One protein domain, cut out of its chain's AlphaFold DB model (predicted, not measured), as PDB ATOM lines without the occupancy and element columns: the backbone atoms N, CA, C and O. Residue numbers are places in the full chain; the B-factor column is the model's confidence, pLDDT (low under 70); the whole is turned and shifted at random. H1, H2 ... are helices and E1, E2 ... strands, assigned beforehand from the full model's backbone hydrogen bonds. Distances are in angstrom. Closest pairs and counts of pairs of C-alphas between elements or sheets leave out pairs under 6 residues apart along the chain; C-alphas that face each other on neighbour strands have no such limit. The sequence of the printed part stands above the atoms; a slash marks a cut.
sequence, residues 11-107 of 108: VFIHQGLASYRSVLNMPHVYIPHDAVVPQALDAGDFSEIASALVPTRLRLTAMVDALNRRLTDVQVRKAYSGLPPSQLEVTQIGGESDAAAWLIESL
ATOM      1  N   VAL A  11     132.971 106.622 109.740       94.00
ATOM      2  CA  VAL A  11     132.942 105.204 109.382       94.00
ATOM      3  C   VAL A  11     132.520 104.386 110.594       94.00
ATOM      4  O   VAL A  11     133.123 104.455 111.666       94.00
ATOM      5  N   PHE A  12     131.498 103.559 110.404       93.94
ATOM      6  CA  PHE A  12     131.035 102.595 111.393       93.94
ATOM      7  C   PHE A  12     131.297 101.173 110.894       93.94
ATOM      8  O   PHE A  12     130.937 100.823 109.770       93.94
ATOM      9  N   ILE A  13     131.903 100.341 111.740       93.50
ATOM     10  CA  ILE A  13     132.162  98.928 111.451       93.50
ATOM     11  C   ILE A  13     131.550  98.077 112.560       93.50
ATOM     12  O   ILE A  13     131.831  98.282 113.741       93.50
ATOM     13  N   HIS A  14     130.751  97.080 112.177       92.81
ATOM     14  CA  HIS A  14     130.178  96.094 113.089       92.81
ATOM     15  C   HIS A  14     130.668  94.691 112.743       92.81
ATOM     16  O   HIS A  14     130.572  94.276 111.591       92.81
ATOM     17  N   GLN A  15     131.174  93.963 113.744       92.38
ATOM     18  CA  GLN A  15     131.681  92.589 113.601       92.38
ATOM     19  C   GLN A  15     132.731  92.429 112.490       92.38
ATOM     20  O   GLN A  15     132.877  91.363 111.898       92.38
ATOM     21  N   GLY A  16     133.489  93.494 112.224       92.69
ATOM     22  CA  GLY A  16     134.601  93.461 111.287       92.69
ATOM     23  C   GLY A  16     135.809  92.723 111.857       92.69
ATOM     24  O   GLY A  16     135.977  92.590 113.074       92.69
ATOM     25  N   LEU A  17     136.688  92.277 110.964       94.31
ATOM     26  CA  LEU A  17     137.981  91.713 111.328       94.31
ATOM     27  C   LEU A  17     138.901  92.827 111.858       94.31
ATOM     28  O   LEU A  17     139.115  93.824 111.178       94.31
ATOM     29  N   ALA A  18     139.460  92.668 113.060       95.50
ATOM     30  CA  ALA A  18     140.279  93.713 113.692       95.50
ATOM     31  C   ALA A  18     141.696  93.853 113.113       95.50
ATOM     32  O   ALA A  18     142.348  94.870 113.317       95.50
ATOM     33  N   SER A  19     142.201  92.811 112.453       94.56
ATOM     34  CA  SER A  19     143.506  92.801 111.790       94.56
ATOM     35  C   SER A  19     143.475  91.755 110.689       94.56
ATOM     36  O   SER A  19     143.218  90.575 110.951       94.56
ATOM     37  N   TYR A  20     143.761  92.176 109.466       94.31
ATOM     38  CA  TYR A  20     143.897  91.293 108.321       94.31
ATOM     39  C   TYR A  20     145.068  90.328 108.521       94.31
ATOM     40  O   TYR A  20     144.954  89.138 108.231       94.31
ATOM     41  N   ARG A  21     146.162  90.785 109.147       93.62
ATOM     42  CA  ARG A  21     147.321  89.935 109.458       93.62
ATOM     43  C   ARG A  21     146.980  88.780 110.396       93.62
ATOM     44  O   ARG A  21     147.650  87.751 110.354       93.62
ATOM     45  N   SER A  22     145.929  88.908 111.212       91.75
ATOM     46  CA  SER A  22     145.509  87.841 112.128       91.75
ATOM     47  C   SER A  22     145.124  86.533 111.422       91.75
ATOM     48  O   SER A  22     145.211  85.473 112.041       91.75
ATOM     49  N   VAL A  23     144.801  86.592 110.124       91.00
ATOM     50  CA  VAL A  23     144.580  85.431 109.246       91.00
ATOM     51  C   VAL A  23     145.785  84.492 109.212       91.00
ATOM     52  O   VAL A  23     145.617  83.282 109.112       91.00
ATOM     53  N   LEU A  24     146.998  85.027 109.351       91.19
ATOM     54  CA  LEU A  24     148.234  84.249 109.300       91.19
ATOM     55  C   LEU A  24     148.615  83.609 110.644       91.19
ATOM     56  O   LEU A  24     149.573  82.842 110.704       91.19
ATOM     57  N   ASN A  25     147.895  83.909 111.732       89.75
ATOM     58  CA  ASN A  25     148.251  83.417 113.067       89.75
ATOM     59  C   ASN A  25     147.968  81.920 113.255       89.75
ATOM     60  O   ASN A  25     148.515  81.308 114.170       89.75
ATOM     61  N   MET A  26     147.078  81.343 112.446       85.81
ATOM     62  CA  MET A  26     146.609  79.964 112.576       85.81
ATOM     63  C   MET A  26     146.407  79.344 111.187       85.81
ATOM     64  O   MET A  26     146.037  80.050 110.255       85.81
ATOM     65  N   PRO A  27     146.564  78.017 111.036       84.31
ATOM     66  CA  PRO A  27     146.339  77.344 109.752       84.31
ATOM     67  C   PRO A  27     144.854  77.219 109.370       84.31
ATOM     68  O   PRO A  27     144.538  76.802 108.261       84.31
ATOM     69  N   HIS A  28     143.944  77.562 110.285       83.69
ATOM     70  CA  HIS A  28     142.501  77.567 110.059       83.69
ATOM     71  C   HIS A  28     142.065  79.023 109.982       83.69
ATOM     72  O   HIS A  28     142.371  79.792 110.892       83.69
ATOM     73  N   VAL A  29     141.350  79.390 108.923       77.44
ATOM     74  CA  VAL A  29     140.884  80.760 108.717       77.44
ATOM     75  C   VAL A  29     139.404  80.726 108.380       77.44
ATOM     76  O   VAL A  29     138.985  79.954 107.520       77.44
ATOM     77  N   TYR A  30     138.618  81.558 109.058       86.69
ATOM     78  CA  TYR A  30     137.172  81.663 108.871       86.69
ATOM     79  C   TYR A  30     136.817  82.936 108.098       86.69
ATOM     80  O   TYR A  30     135.888  83.653 108.466       86.69
ATOM     81  N   ILE A  31     137.576  83.233 107.039       86.50
ATOM     82  CA  ILE A  31     137.253  84.323 106.113       86.50
ATOM     83  C   ILE A  31     136.746  83.755 104.782       86.50
ATOM     84  O   ILE A  31     137.222  82.703 104.347       86.50
ATOM     85  N   PRO A  32     135.805  84.440 104.115       87.94
ATOM     86  CA  PRO A  32     135.414  84.109 102.751       87.94
ATOM     87  C   PRO A  32     136.604  84.173 101.782       87.94
ATOM     88  O   PRO A  32     137.477  85.033 101.909       87.94
ATOM     89  N   HIS A  33     136.648  83.277 100.791       86.25
ATOM     90  CA  HIS A  33     137.739  83.250  99.807       86.25
ATOM     91  C   HIS A  33     137.785  84.505  98.920       86.25
ATOM     92  O   HIS A  33     138.863  84.906  98.492       86.25
ATOM     93  N   ASP A  34     136.641  85.132  98.662       90.75
ATOM     94  CA  ASP A  34     136.503  86.392  97.921       90.75
ATOM     95  C   ASP A  34     136.937  87.625  98.731       90.75
ATOM     96  O   ASP A  34     137.219  88.668  98.150       90.75
ATOM     97  N   ALA A  35     137.065  87.498 100.054       87.81
ATOM     98  CA  ALA A  35     137.640  88.531 100.914       87.81
ATOM     99  C   ALA A  35     139.182  88.506 100.937       87.81
ATOM    100  O   ALA A  35     139.802  89.361 101.572       87.81
ATOM    101  N   VAL A  36     139.817  87.535 100.266       90.38
ATOM    102  CA  VAL A  36     141.277  87.468 100.157       90.38
ATOM    103  C   VAL A  36     141.746  88.441  99.085       90.38
ATOM    104  O   VAL A  36     141.616  88.191  97.889       90.38
ATOM    105  N   VAL A  37     142.362  89.531  99.529       90.94
ATOM    106  CA  VAL A  37     143.044  90.490  98.662       90.94
ATOM    107  C   VAL A  37     144.530  90.118  98.595       90.94
ATOM    108  O   VAL A  37     145.225  90.198  99.618       90.94
ATOM    109  N   PRO A  38     145.044  89.679  97.429       90.69
ATOM    110  CA  PRO A  38     146.464  89.392  97.260       90.69
ATOM    111  C   PRO A  38     147.309  90.627  97.571       90.69
ATOM    112  O   PRO A  38     146.915  91.739  97.235       90.69
ATOM    113  N   GLN A  39     148.472  90.424  98.196       91.50
ATOM    114  CA  GLN A  39     149.442  91.490  98.507       91.50
ATOM    115  C   GLN A  39     148.920  92.598  99.440       91.50
ATOM    116  O   GLN A  39     149.631  93.562  99.695       91.50
ATOM    117  N   ALA A  40     147.721  92.471 100.023       91.25
ATOM    118  CA  ALA A  40     147.188  93.500 100.920       91.25
ATOM    119  C   ALA A  40     148.110  93.775 102.121       91.25
ATOM    120  O   ALA A  40     148.326  94.928 102.476       91.25
ATOM    121  N   LEU A  41     148.727  92.731 102.685       92.38
ATOM    122  CA  LEU A  41     149.671  92.878 103.798       92.38
ATOM    123  C   LEU A  41     151.004  93.529 103.407       92.38
ATOM    124  O   LEU A  41     151.718  93.976 104.301       92.38
ATOM    125  N   ASP A  42     151.327  93.615 102.115       92.94
ATOM    126  CA  ASP A  42     152.489  94.377 101.644       92.94
ATOM    127  C   ASP A  42     152.211  95.890 101.716       92.94
ATOM    128  O   ASP A  42     153.136  96.683 101.880       92.94
ATOM    129  N   ALA A  43     150.935  96.289 101.626       90.19
ATOM    130  CA  ALA A  43     150.492  97.677 101.737       90.19
ATOM    131  C   ALA A  43     150.225  98.119 103.190       90.19
ATOM    132  O   ALA A  43     150.367  99.300 103.500       90.19
ATOM    133  N   GLY A  44     149.849  97.195 104.078       91.44
ATOM    134  CA  GLY A  44     149.604  97.467 105.498       91.44
ATOM    135  C   GLY A  44     148.484  96.610 106.088       91.44
ATOM    136  O   GLY A  44     147.895  95.771 105.406       91.44
ATOM    137  N   ASP A  45     148.190  96.808 107.372       94.12
ATOM    138  CA  ASP A  45     147.023  96.217 108.030       94.12
ATOM    139  C   ASP A  45     145.877  97.250 108.104       94.12
ATOM    140  O   ASP A  45     146.001  98.412 107.703       94.12
ATOM    141  N   PHE A  46     144.719  96.839 108.617       94.00
ATOM    142  CA  PHE A  46     143.553  97.714 108.744       94.00
ATOM    143  C   PHE A  46     143.793  98.917 109.665       94.00
ATOM    144  O   PHE A  46     143.155  99.952 109.485       94.00
ATOM    145  N   SER A  47     144.714  98.815 110.625       94.00
ATOM    146  CA  SER A  47     145.137  99.932 111.476       94.00
ATOM    147  C   SER A  47     145.814 101.053 110.689       94.00
ATOM    148  O   SER A  47     145.551 102.232 110.928       94.00
ATOM    149  N   GLU A  48     146.661 100.698 109.727       92.81
ATOM    150  CA  GLU A  48     147.365 101.637 108.858       92.81
ATOM    151  C   GLU A  48     146.386 102.283 107.876       92.81
ATOM    152  O   GLU A  48     146.410 103.500 107.705       92.81
ATOM    153  N   ILE A  49     145.454 101.502 107.319       91.44
ATOM    154  CA  ILE A  49     144.377 102.037 106.474       91.44
ATOM    155  C   ILE A  49     143.517 103.027 107.265       91.44
ATOM    156  O   ILE A  49     143.244 104.122 106.784       91.44
ATOM    157  N   ALA A  50     143.133 102.692 108.497       93.00
ATOM    158  CA  ALA A  50     142.367 103.599 109.346       93.00
ATOM    159  C   ALA A  50     143.134 104.894 109.673       93.00
ATOM    160  O   ALA A  50     142.527 105.954 109.811       93.00
ATOM    161  N   SER A  51     144.465 104.828 109.755       91.50
ATOM    162  CA  SER A  51     145.308 106.010 109.988       91.50
ATOM    163  C   SER A  51     145.328 106.950 108.782       91.50
ATOM    164  O   SER A  51     145.459 108.159 108.952       91.50
ATOM    165  N   ALA A  52     145.144 106.422 107.569       90.56
ATOM    166  CA  ALA A  52     145.003 107.227 106.358       90.56
ATOM    167  C   ALA A  52     143.650 107.956 106.269       90.56
ATOM    168  O   ALA A  52     143.518 108.877 105.471       90.56
ATOM    169  N   LEU A  53     142.666 107.575 107.092       89.62
ATOM    170  CA  LEU A  53     141.347 108.210 107.136       89.62
ATOM    171  C   LEU A  53     141.298 109.442 108.050       89.62
ATOM    172  O   LEU A  53     140.224 109.978 108.260       89.62
ATOM    173  N   VAL A  54     142.404 109.900 108.645       85.06
ATOM    174  CA  VAL A  54     142.387 111.143 109.441       85.06
ATOM    175  C   VAL A  54     141.907 112.307 108.554       85.06
ATOM    176  O   VAL A  54     142.497 112.508 107.491       85.06
ATOM    177  N   PRO A  55     140.907 113.116 108.975       88.19
ATOM    178  CA  PRO A  55     140.318 113.221 110.320       88.19
ATOM    179  C   PRO A  55     139.006 112.441 110.569       88.19
ATOM    180  O   PRO A  55     138.441 112.575 111.655       88.19
ATOM    181  N   THR A  56     138.518 111.643 109.618       92.12
ATOM    182  CA  THR A  56     137.253 110.886 109.677       92.12
ATOM    183  C   THR A  56     137.129 110.050 110.954       92.12
ATOM    184  O   THR A  56     138.018 109.254 111.293       92.12
ATOM    185  N   ARG A  57     135.995 110.199 111.657       93.81
ATOM    186  CA  ARG A  57     135.698 109.466 112.900       93.81
ATOM    187  C   ARG A  57     135.459 107.986 112.606       93.81
ATOM    188  O   ARG A  57     134.780 107.637 111.645       93.81
ATOM    189  N   LEU A  58     135.967 107.102 113.461       94.56
ATOM    190  CA  LEU A  58     135.860 105.654 113.307       94.56
ATOM    191  C   LEU A  58     135.263 105.016 114.562       94.56
ATOM    192  O   LEU A  58     135.826 105.133 115.653       94.56
ATOM    193  N   ARG A  59     134.171 104.263 114.397       94.75
ATOM    194  CA  ARG A  59     133.598 103.426 115.460       94.75
ATOM    195  C   ARG A  59     133.668 101.954 115.100       94.75
ATOM    196  O   ARG A  59     133.104 101.510 114.101       94.75
ATOM    197  N   LEU A  60     134.351 101.195 115.951       95.38
ATOM    198  CA  LEU A  60     134.552  99.757 115.826       95.38
ATOM    199  C   LEU A  60     133.708  99.025 116.868       95.38
ATOM    200  O   LEU A  60     133.947  99.141 118.072       95.38
ATOM    201  N   THR A  61     132.739  98.241 116.404       95.25
ATOM    202  CA  THR A  61     131.790  97.536 117.268       95.25
ATOM    203  C   THR A  61     131.949  96.028 117.161       95.25
ATOM    204  O   THR A  61     131.879  95.472 116.066       95.25
ATOM    205  N   ALA A  62     132.076  95.353 118.306       94.44
ATOM    206  CA  ALA A  62     132.057  93.890 118.410       94.44
ATOM    207  C   ALA A  62     133.038  93.181 117.450       94.44
ATOM    208  O   ALA A  62     132.719  92.122 116.910       94.44
ATOM    209  N   MET A  63     134.215  93.780 117.235       95.94
ATOM    210  CA  MET A  63     135.224  93.292 116.291       95.94
ATOM    211  C   MET A  63     135.668  91.863 116.608       95.94
ATOM    212  O   MET A  63     135.682  91.436 117.768       95.94
ATOM    213  N   VAL A  64     136.079  91.143 115.568       94.44
ATOM    214  CA  VAL A  64     136.466  89.733 115.645       94.44
ATOM    215  C   VAL A  64     137.900  89.499 115.176       94.44
ATOM    216  O   VAL A  64     138.513  90.348 114.526       94.44
ATOM    217  N   ASP A  65     138.448  88.337 115.520       93.31
ATOM    218  CA  ASP A  65     139.670  87.804 114.916       93.31
ATOM    219  C   ASP A  65     139.377  86.899 113.704       93.31
ATOM    220  O   ASP A  65     138.226  86.637 113.355       93.31
ATOM    221  N   ALA A  66     140.430  86.376 113.069       91.75
ATOM    222  CA  ALA A  66     140.315  85.483 111.914       91.75
ATOM    223  C   ALA A  66     139.682  84.105 112.210       91.75
ATOM    224  O   ALA A  66     139.430  83.335 111.281       91.75
ATOM    225  N   LEU A  67     139.421  83.784 113.484       91.69
ATOM    226  CA  LEU A  67     138.646  82.612 113.902       91.69
ATOM    227  C   LEU A  67     137.189  82.967 114.227       91.69
ATOM    228  O   LEU A  67     136.480  82.163 114.830       91.69
ATOM    229  N   ASN A  68     136.753  84.169 113.841       91.50
ATOM    230  CA  ASN A  68     135.432  84.716 114.118       91.50
ATOM    231  C   ASN A  68     135.110  84.783 115.624       91.50
ATOM    232  O   ASN A  68     133.966  84.617 116.052       91.50
ATOM    233  N   ARG A  69     136.134  84.996 116.461       92.25
ATOM    234  CA  ARG A  69     135.970  85.175 117.907       92.25
ATOM    235  C   ARG A  69     135.963  86.652 118.230       92.25
ATOM    236  O   ARG A  69     136.841  87.393 117.790       92.25
ATOM    237  N   ARG A  70     135.002  87.070 119.051       94.88
ATOM    238  CA  ARG A  70     134.913  88.454 119.515       94.88
ATOM    239  C   ARG A  70     136.143  88.830 120.338       94.88
ATOM    240  O   ARG A  70     136.556  88.089 121.230       94.88
ATOM    241  N   LEU A  71     136.692  89.999 120.040       95.56
ATOM    242  CA  LEU A  71     137.811  90.595 120.755       95.56
ATOM    243  C   LEU A  71     137.312  91.565 121.823       95.56
ATOM    244  O   LEU A  71     136.308  92.251 121.644       95.56
ATOM    245  N   THR A  72     138.051  91.655 122.925       96.00
ATOM    246  CA  THR A  72     137.828  92.672 123.961       96.00
ATOM    247  C   THR A  72     138.231  94.062 123.466       96.00
ATOM    248  O   THR A  72     139.119  94.189 122.619       96.00
ATOM    249  N   ASP A  73     137.669  95.119 124.058       94.62
ATOM    250  CA  ASP A  73     138.026  96.504 123.714       94.62
ATOM    251  C   ASP A  73     139.528  96.770 123.851       94.62
ATOM    252  O   ASP A  73     140.115  97.474 123.036       94.62
ATOM    253  N   VAL A  74     140.174  96.159 124.849       95.50
ATOM    254  CA  VAL A  74     141.624  96.271 125.063       95.50
ATOM    255  C   VAL A  74     142.401  95.677 123.887       95.50
ATOM    256  O   VAL A  74     143.377  96.272 123.435       95.50
ATOM    257  N   GLN A  75     141.973  94.526 123.365       96.31
ATOM    258  CA  GLN A  75     142.619  93.894 122.212       96.31
ATOM    259  C   GLN A  75     142.435  94.720 120.938       96.31
ATOM    260  O   GLN A  75     143.399  94.899 120.196       96.31
ATOM    261  N   VAL A  76     141.235  95.261 120.710       96.56
ATOM    262  CA  VAL A  76     140.958  96.115 119.545       96.56
ATOM    263  C   VAL A  76     141.748  97.420 119.639       96.56
ATOM    264  O   VAL A  76     142.473  97.762 118.714       96.56
ATOM    265  N   ARG A  77     141.719  98.116 120.781       95.81
ATOM    266  CA  ARG A  77     142.504  99.349 120.978       95.81
ATOM    267  C   ARG A  77     144.004  99.115 120.822       95.81
ATOM    268  O   ARG A  77     144.699  99.977 120.303       95.81
ATOM    269  N   LYS A  78     144.504  97.944 121.229       95.75
ATOM    270  CA  LYS A  78     145.897  97.557 120.991       95.75
ATOM    271  C   LYS A  78     146.199  97.367 119.501       95.75
ATOM    272  O   LYS A  78     147.278  97.754 119.073       95.75
ATOM    273  N   ALA A  79     145.282  96.782 118.728       95.56
ATOM    274  CA  ALA A  79     145.451  96.633 117.281       95.56
ATOM    275  C   ALA A  79     145.480  97.993 116.562       95.56
ATOM    276  O   ALA A  79     146.242  98.167 115.623       95.56
ATOM    277  N   TYR A  80     144.722  98.973 117.058       95.75
ATOM    278  CA  TYR A  80     144.623 100.319 116.486       95.75
ATOM    279  C   TYR A  80     145.400 101.383 117.285       95.75
ATOM    280  O   TYR A  80     145.038 102.557 117.274       95.75
ATOM    281  N   SER A  81     146.476 101.012 117.988       93.88
ATOM    282  CA  SER A  81     147.178 101.923 118.910       93.88
ATOM    283  C   SER A  81     147.828 103.144 118.245       93.88
ATOM    284  O   SER A  81     148.243 104.061 118.948       93.88
ATOM    285  N   GLY A  82     147.962 103.142 116.915       89.88
ATOM    286  CA  GLY A  82     148.461 104.279 116.137       89.88
ATOM    287  C   GLY A  82     147.435 105.397 115.924       89.88
ATOM    288  O   GLY A  82     147.824 106.493 115.530       89.88
ATOM    289  N   LEU A  83     146.149 105.148 116.199       92.12
ATOM    290  CA  LEU A  83     145.094 106.143 116.026       92.12
ATOM    291  C   LEU A  83     144.967 107.067 117.244       92.12
ATOM    292  O   LEU A  83     145.046 106.601 118.388       92.12
ATOM    293  N   PRO A  84     144.704 108.370 117.035       90.75
ATOM    294  CA  PRO A  84     144.410 109.277 118.129       90.75
ATOM    295  C   PRO A  84     143.098 108.869 118.829       90.75
ATOM    296  O   PRO A  84     142.115 108.536 118.158       90.75
ATOM    297  N   PRO A  85     143.021 108.948 120.173       87.00
ATOM    298  CA  PRO A  85     141.811 108.581 120.914       87.00
ATOM    299  C   PRO A  85     140.551 109.362 120.513       87.00
ATOM    300  O   PRO A  85     139.451 108.861 120.707       87.00
ATOM    301  N   SER A  86     140.700 110.571 119.962       89.50
ATOM    302  CA  SER A  86     139.588 111.395 119.468       89.50
ATOM    303  C   SER A  86     138.959 110.867 118.177       89.50
ATOM    304  O   SER A  86     137.818 111.203 117.883       89.50
ATOM    305  N   GLN A  87     139.694 110.064 117.404       91.06
ATOM    306  CA  GLN A  87     139.221 109.497 116.142       91.06
ATOM    307  C   GLN A  87     138.605 108.107 116.336       91.06
ATOM    308  O   GLN A  87     137.738 107.723 115.558       91.06
ATOM    309  N   LEU A  88     139.041 107.353 117.354       94.50
ATOM    310  CA  LEU A  88     138.678 105.948 117.531       94.50
ATOM    311  C   LEU A  88     137.754 105.708 118.732       94.50
ATOM    312  O   LEU A  88     138.172 105.754 119.894       94.50
ATOM    313  N   GLU A  89     136.537 105.266 118.434       94.56
ATOM    314  CA  GLU A  89     135.617 104.689 119.406       94.56
ATOM    315  C   GLU A  89     135.564 103.161 119.261       94.56
ATOM    316  O   GLU A  89     135.420 102.624 118.165       94.56
ATOM    317  N   VAL A  90     135.686 102.439 120.376       94.44
ATOM    318  CA  VAL A  90     135.599 100.972 120.411       94.44
ATOM    319  C   VAL A  90     134.528 100.585 121.415       94.44
ATOM    320  O   VAL A  90     134.602 101.027 122.563       94.44
ATOM    321  N   THR A  91     133.574  99.762 120.982       91.62
ATOM    322  CA  THR A  91     132.467  99.272 121.812       91.62
ATOM    323  C   THR A  91     132.182  97.784 121.569       91.62
ATOM    324  O   THR A  91     132.354  97.251 120.472       91.62
ATOM    325  N   GLN A  92     131.701  97.088 122.598       84.69
ATOM    326  CA  GLN A  92     131.218  95.703 122.500       84.69
ATOM    327  C   GLN A  92     129.728  95.603 122.148       84.69
ATOM    328  O   GLN A  92     129.263  94.534 121.739       84.69
ATOM    329  N   ILE A  93     128.976  96.688 122.345       70.06
ATOM    330  CA  ILE A  93     127.520  96.749 122.225       70.06
ATOM    331  C   ILE A  93     127.184  97.774 121.145       70.06
ATOM    332  O   ILE A  93     127.638  98.910 121.214       70.06
ATOM    333  N   GLY A  94     126.380  97.362 120.170       59.38
ATOM    334  CA  GLY A  94     125.784  98.253 119.182       59.38
ATOM    335  C   GLY A  94     124.686  97.503 118.444       59.38
ATOM    336  O   GLY A  94     124.959  96.521 117.753       59.38
ATOM    337  N   GLY A  95     123.440  97.912 118.673       61.97
ATOM    338  CA  GLY A  95     122.309  97.539 117.823       61.97
ATOM    339  C   GLY A  95     122.165  98.539 116.676       61.97
ATOM    340  O   GLY A  95     122.756  99.615 116.724       61.97
ATOM    341  N   GLU A  96     121.354  98.232 115.663       61.69
ATOM    342  CA  GLU A  96     121.135  99.134 114.514       61.69
ATOM    343  C   GLU A  96     120.706 100.551 114.935       61.69
ATOM    344  O   GLU A  96     121.182 101.535 114.373       61.69
ATOM    345  N   SER A  97     119.880 100.671 115.982       65.06
ATOM    346  CA  SER A  97     119.445 101.972 116.513       65.06
ATOM    347  C   SER A  97     120.585 102.805 117.115       65.06
ATOM    348  O   SER A  97     120.500 104.028 117.106       65.06
ATOM    349  N   ASP A  98     121.627 102.164 117.645       84.06
ATOM    350  CA  ASP A  98     122.786 102.839 118.244       84.06
ATOM    351  C   ASP A  98     123.786 103.292 117.166       84.06
ATOM    352  O   ASP A  98     124.405 104.347 117.282       84.06
ATOM    353  N   ALA A  99     123.895 102.534 116.069       86.19
ATOM    354  CA  ALA A  99     124.717 102.910 114.922       86.19
ATOM    355  C   ALA A  99     124.173 104.161 114.213       86.19
ATOM    356  O   ALA A  99     124.932 105.083 113.924       86.19
ATOM    357  N   ALA A 100     122.858 104.209 113.965       89.25
ATOM    358  CA  ALA A 100     122.224 105.348 113.303       89.25
ATOM    359  C   ALA A 100     122.338 106.636 114.133       89.25
ATOM    360  O   ALA A 100     122.684 107.679 113.585       89.25
ATOM    361  N   ALA A 101     122.098 106.554 115.447       91.00
ATOM    362  CA  ALA A 101     122.247 107.696 116.349       91.00
ATOM    363  C   ALA A 101     123.678 108.252 116.319       91.00
ATOM    364  O   ALA A 101     123.871 109.446 116.107       91.00
ATOM    365  N   TRP A 102     124.677 107.373 116.416       91.94
ATOM    366  CA  TRP A 102     126.081 107.775 116.385       91.94
ATOM    367  C   TRP A 102     126.516 108.398 115.052       91.94
ATOM    368  O   TRP A 102     127.305 109.342 115.035       91.94
ATOM    369  N   LEU A 103     126.013 107.881 113.925       91.81
ATOM    370  CA  LEU A 103     126.298 108.468 112.615       91.81
ATOM    371  C   LEU A 103     125.718 109.881 112.505       91.81
ATOM    372  O   LEU A 103     126.418 110.762 112.025       91.81
ATOM    373  N   ILE A 104     124.494 110.113 112.994       92.88
ATOM    374  CA  ILE A 104     123.871 111.448 113.002       92.88
ATOM    375  C   ILE A 104     124.686 112.424 113.859       92.88
ATOM    376  O   ILE A 104     125.017 113.503 113.386       92.88
ATOM    377  N   GLU A 105     125.087 112.020 115.067       91.50
ATOM    378  CA  GLU A 105     125.957 112.818 115.952       91.50
ATOM    379  C   GLU A 105     127.345 113.104 115.357       91.50
ATOM    380  O   GLU A 105     128.082 113.944 115.864       91.50
ATOM    381  N   SER A 106     127.754 112.362 114.326       88.31
ATOM    382  CA  SER A 106     129.046 112.554 113.668       88.31
ATOM    383  C   SER A 106     128.992 113.515 112.479       88.31
ATOM    384  O   SER A 106     130.052 113.838 111.955       88.31
ATOM    385  N   LEU A 107     127.795 113.957 112.071       83.88
ATOM    386  CA  LEU A 107     127.578 114.946 111.005       83.88
ATOM    387  C   LEU A 107     127.465 116.391 111.532       83.88
ATOM    388  O   LEU A 107     127.447 117.326 110.731       83.88
TER     389      LEU A 107
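AT A GLANCE: This is residues 11 to 107 of the 108 residues of an uncharacterized protein of Planctomycetaceae bacterium (UniProt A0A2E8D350). A small sheet of three parallel strands, in the order E1 E2 E3, lies between two helices, H4 over one face and H5 over the other. H1, H2 and H3, with the long link of residues 26 to 39, lengthen the domain on the side away from H5. The printed part has 97 residues, under half of them in named elements: five helices and three strands, along the chain E1 H1 H2 H3 E2 H4 E3 H5, class mixed. It is compact, with a radius of gyration of the C-alphas of 13.7 A, and spans 40 by 26 by 26 A.

HOW THE PARTS SIT: E1, residues 11 to 14, is parallel to E2, residues 57 to 61, with N 11 and O 57 within hydrogen-bond range at 2.8 A. H1, residues 20 to 25, and H2, residues 40 to 43, are close but not clearly touching; their closest C-alphas, Arg 21 and Leu 41, are 6.8 A apart. H3, residues 46 to 52, is only just not on the sheet, with 4 pairs of C-alphas within 10 A. E1, H1 H2 H3, E2 form a strand-helix-strand unit, parallel neighbour strands with helices between; E2, H4, E3 form another, its crossover right-handed. H4, residues 73 to 79, is over E3, residues 88 to 91, at a height over the sheet of 9.3 A; their closest C-alphas, Asp 73 and Val 90, are 6.1 A apart. E3 is parallel to E2, with N 89 and O 58 within hydrogen-bond range at 2.9 A. H5, residues 96 to 105, is on the opposite face from H4, along the strands, at a height of 10.3 A; the closest C-alphas of E1 and H5, Phe 12 and Ala 99, are 7.2 A apart. Every O i to N i+4 pair is within hydrogen-bond range in H3, H4 and H5; H1 has 0 of 2, but 3 of 3 O i to N i+3 pairs, and H2 is too short for an i+4 pair.

IN THESE COORDINATES: E1 begins at C-alpha 11, (132.942, 105.204, 109.382), and E2 measures 13.3 A. H5, 14.6 A long, ends at C-alpha 105, (125.957, 112.818, 115.952).

THE WHOLE: The C-alphas farthest apart, Pro 27 and Leu 107, are 42.0 A apart. The printed part has no cut; the links H1 to H2 and E2 to H4 are long. Residues 94 to 97 have pLDDT under 70.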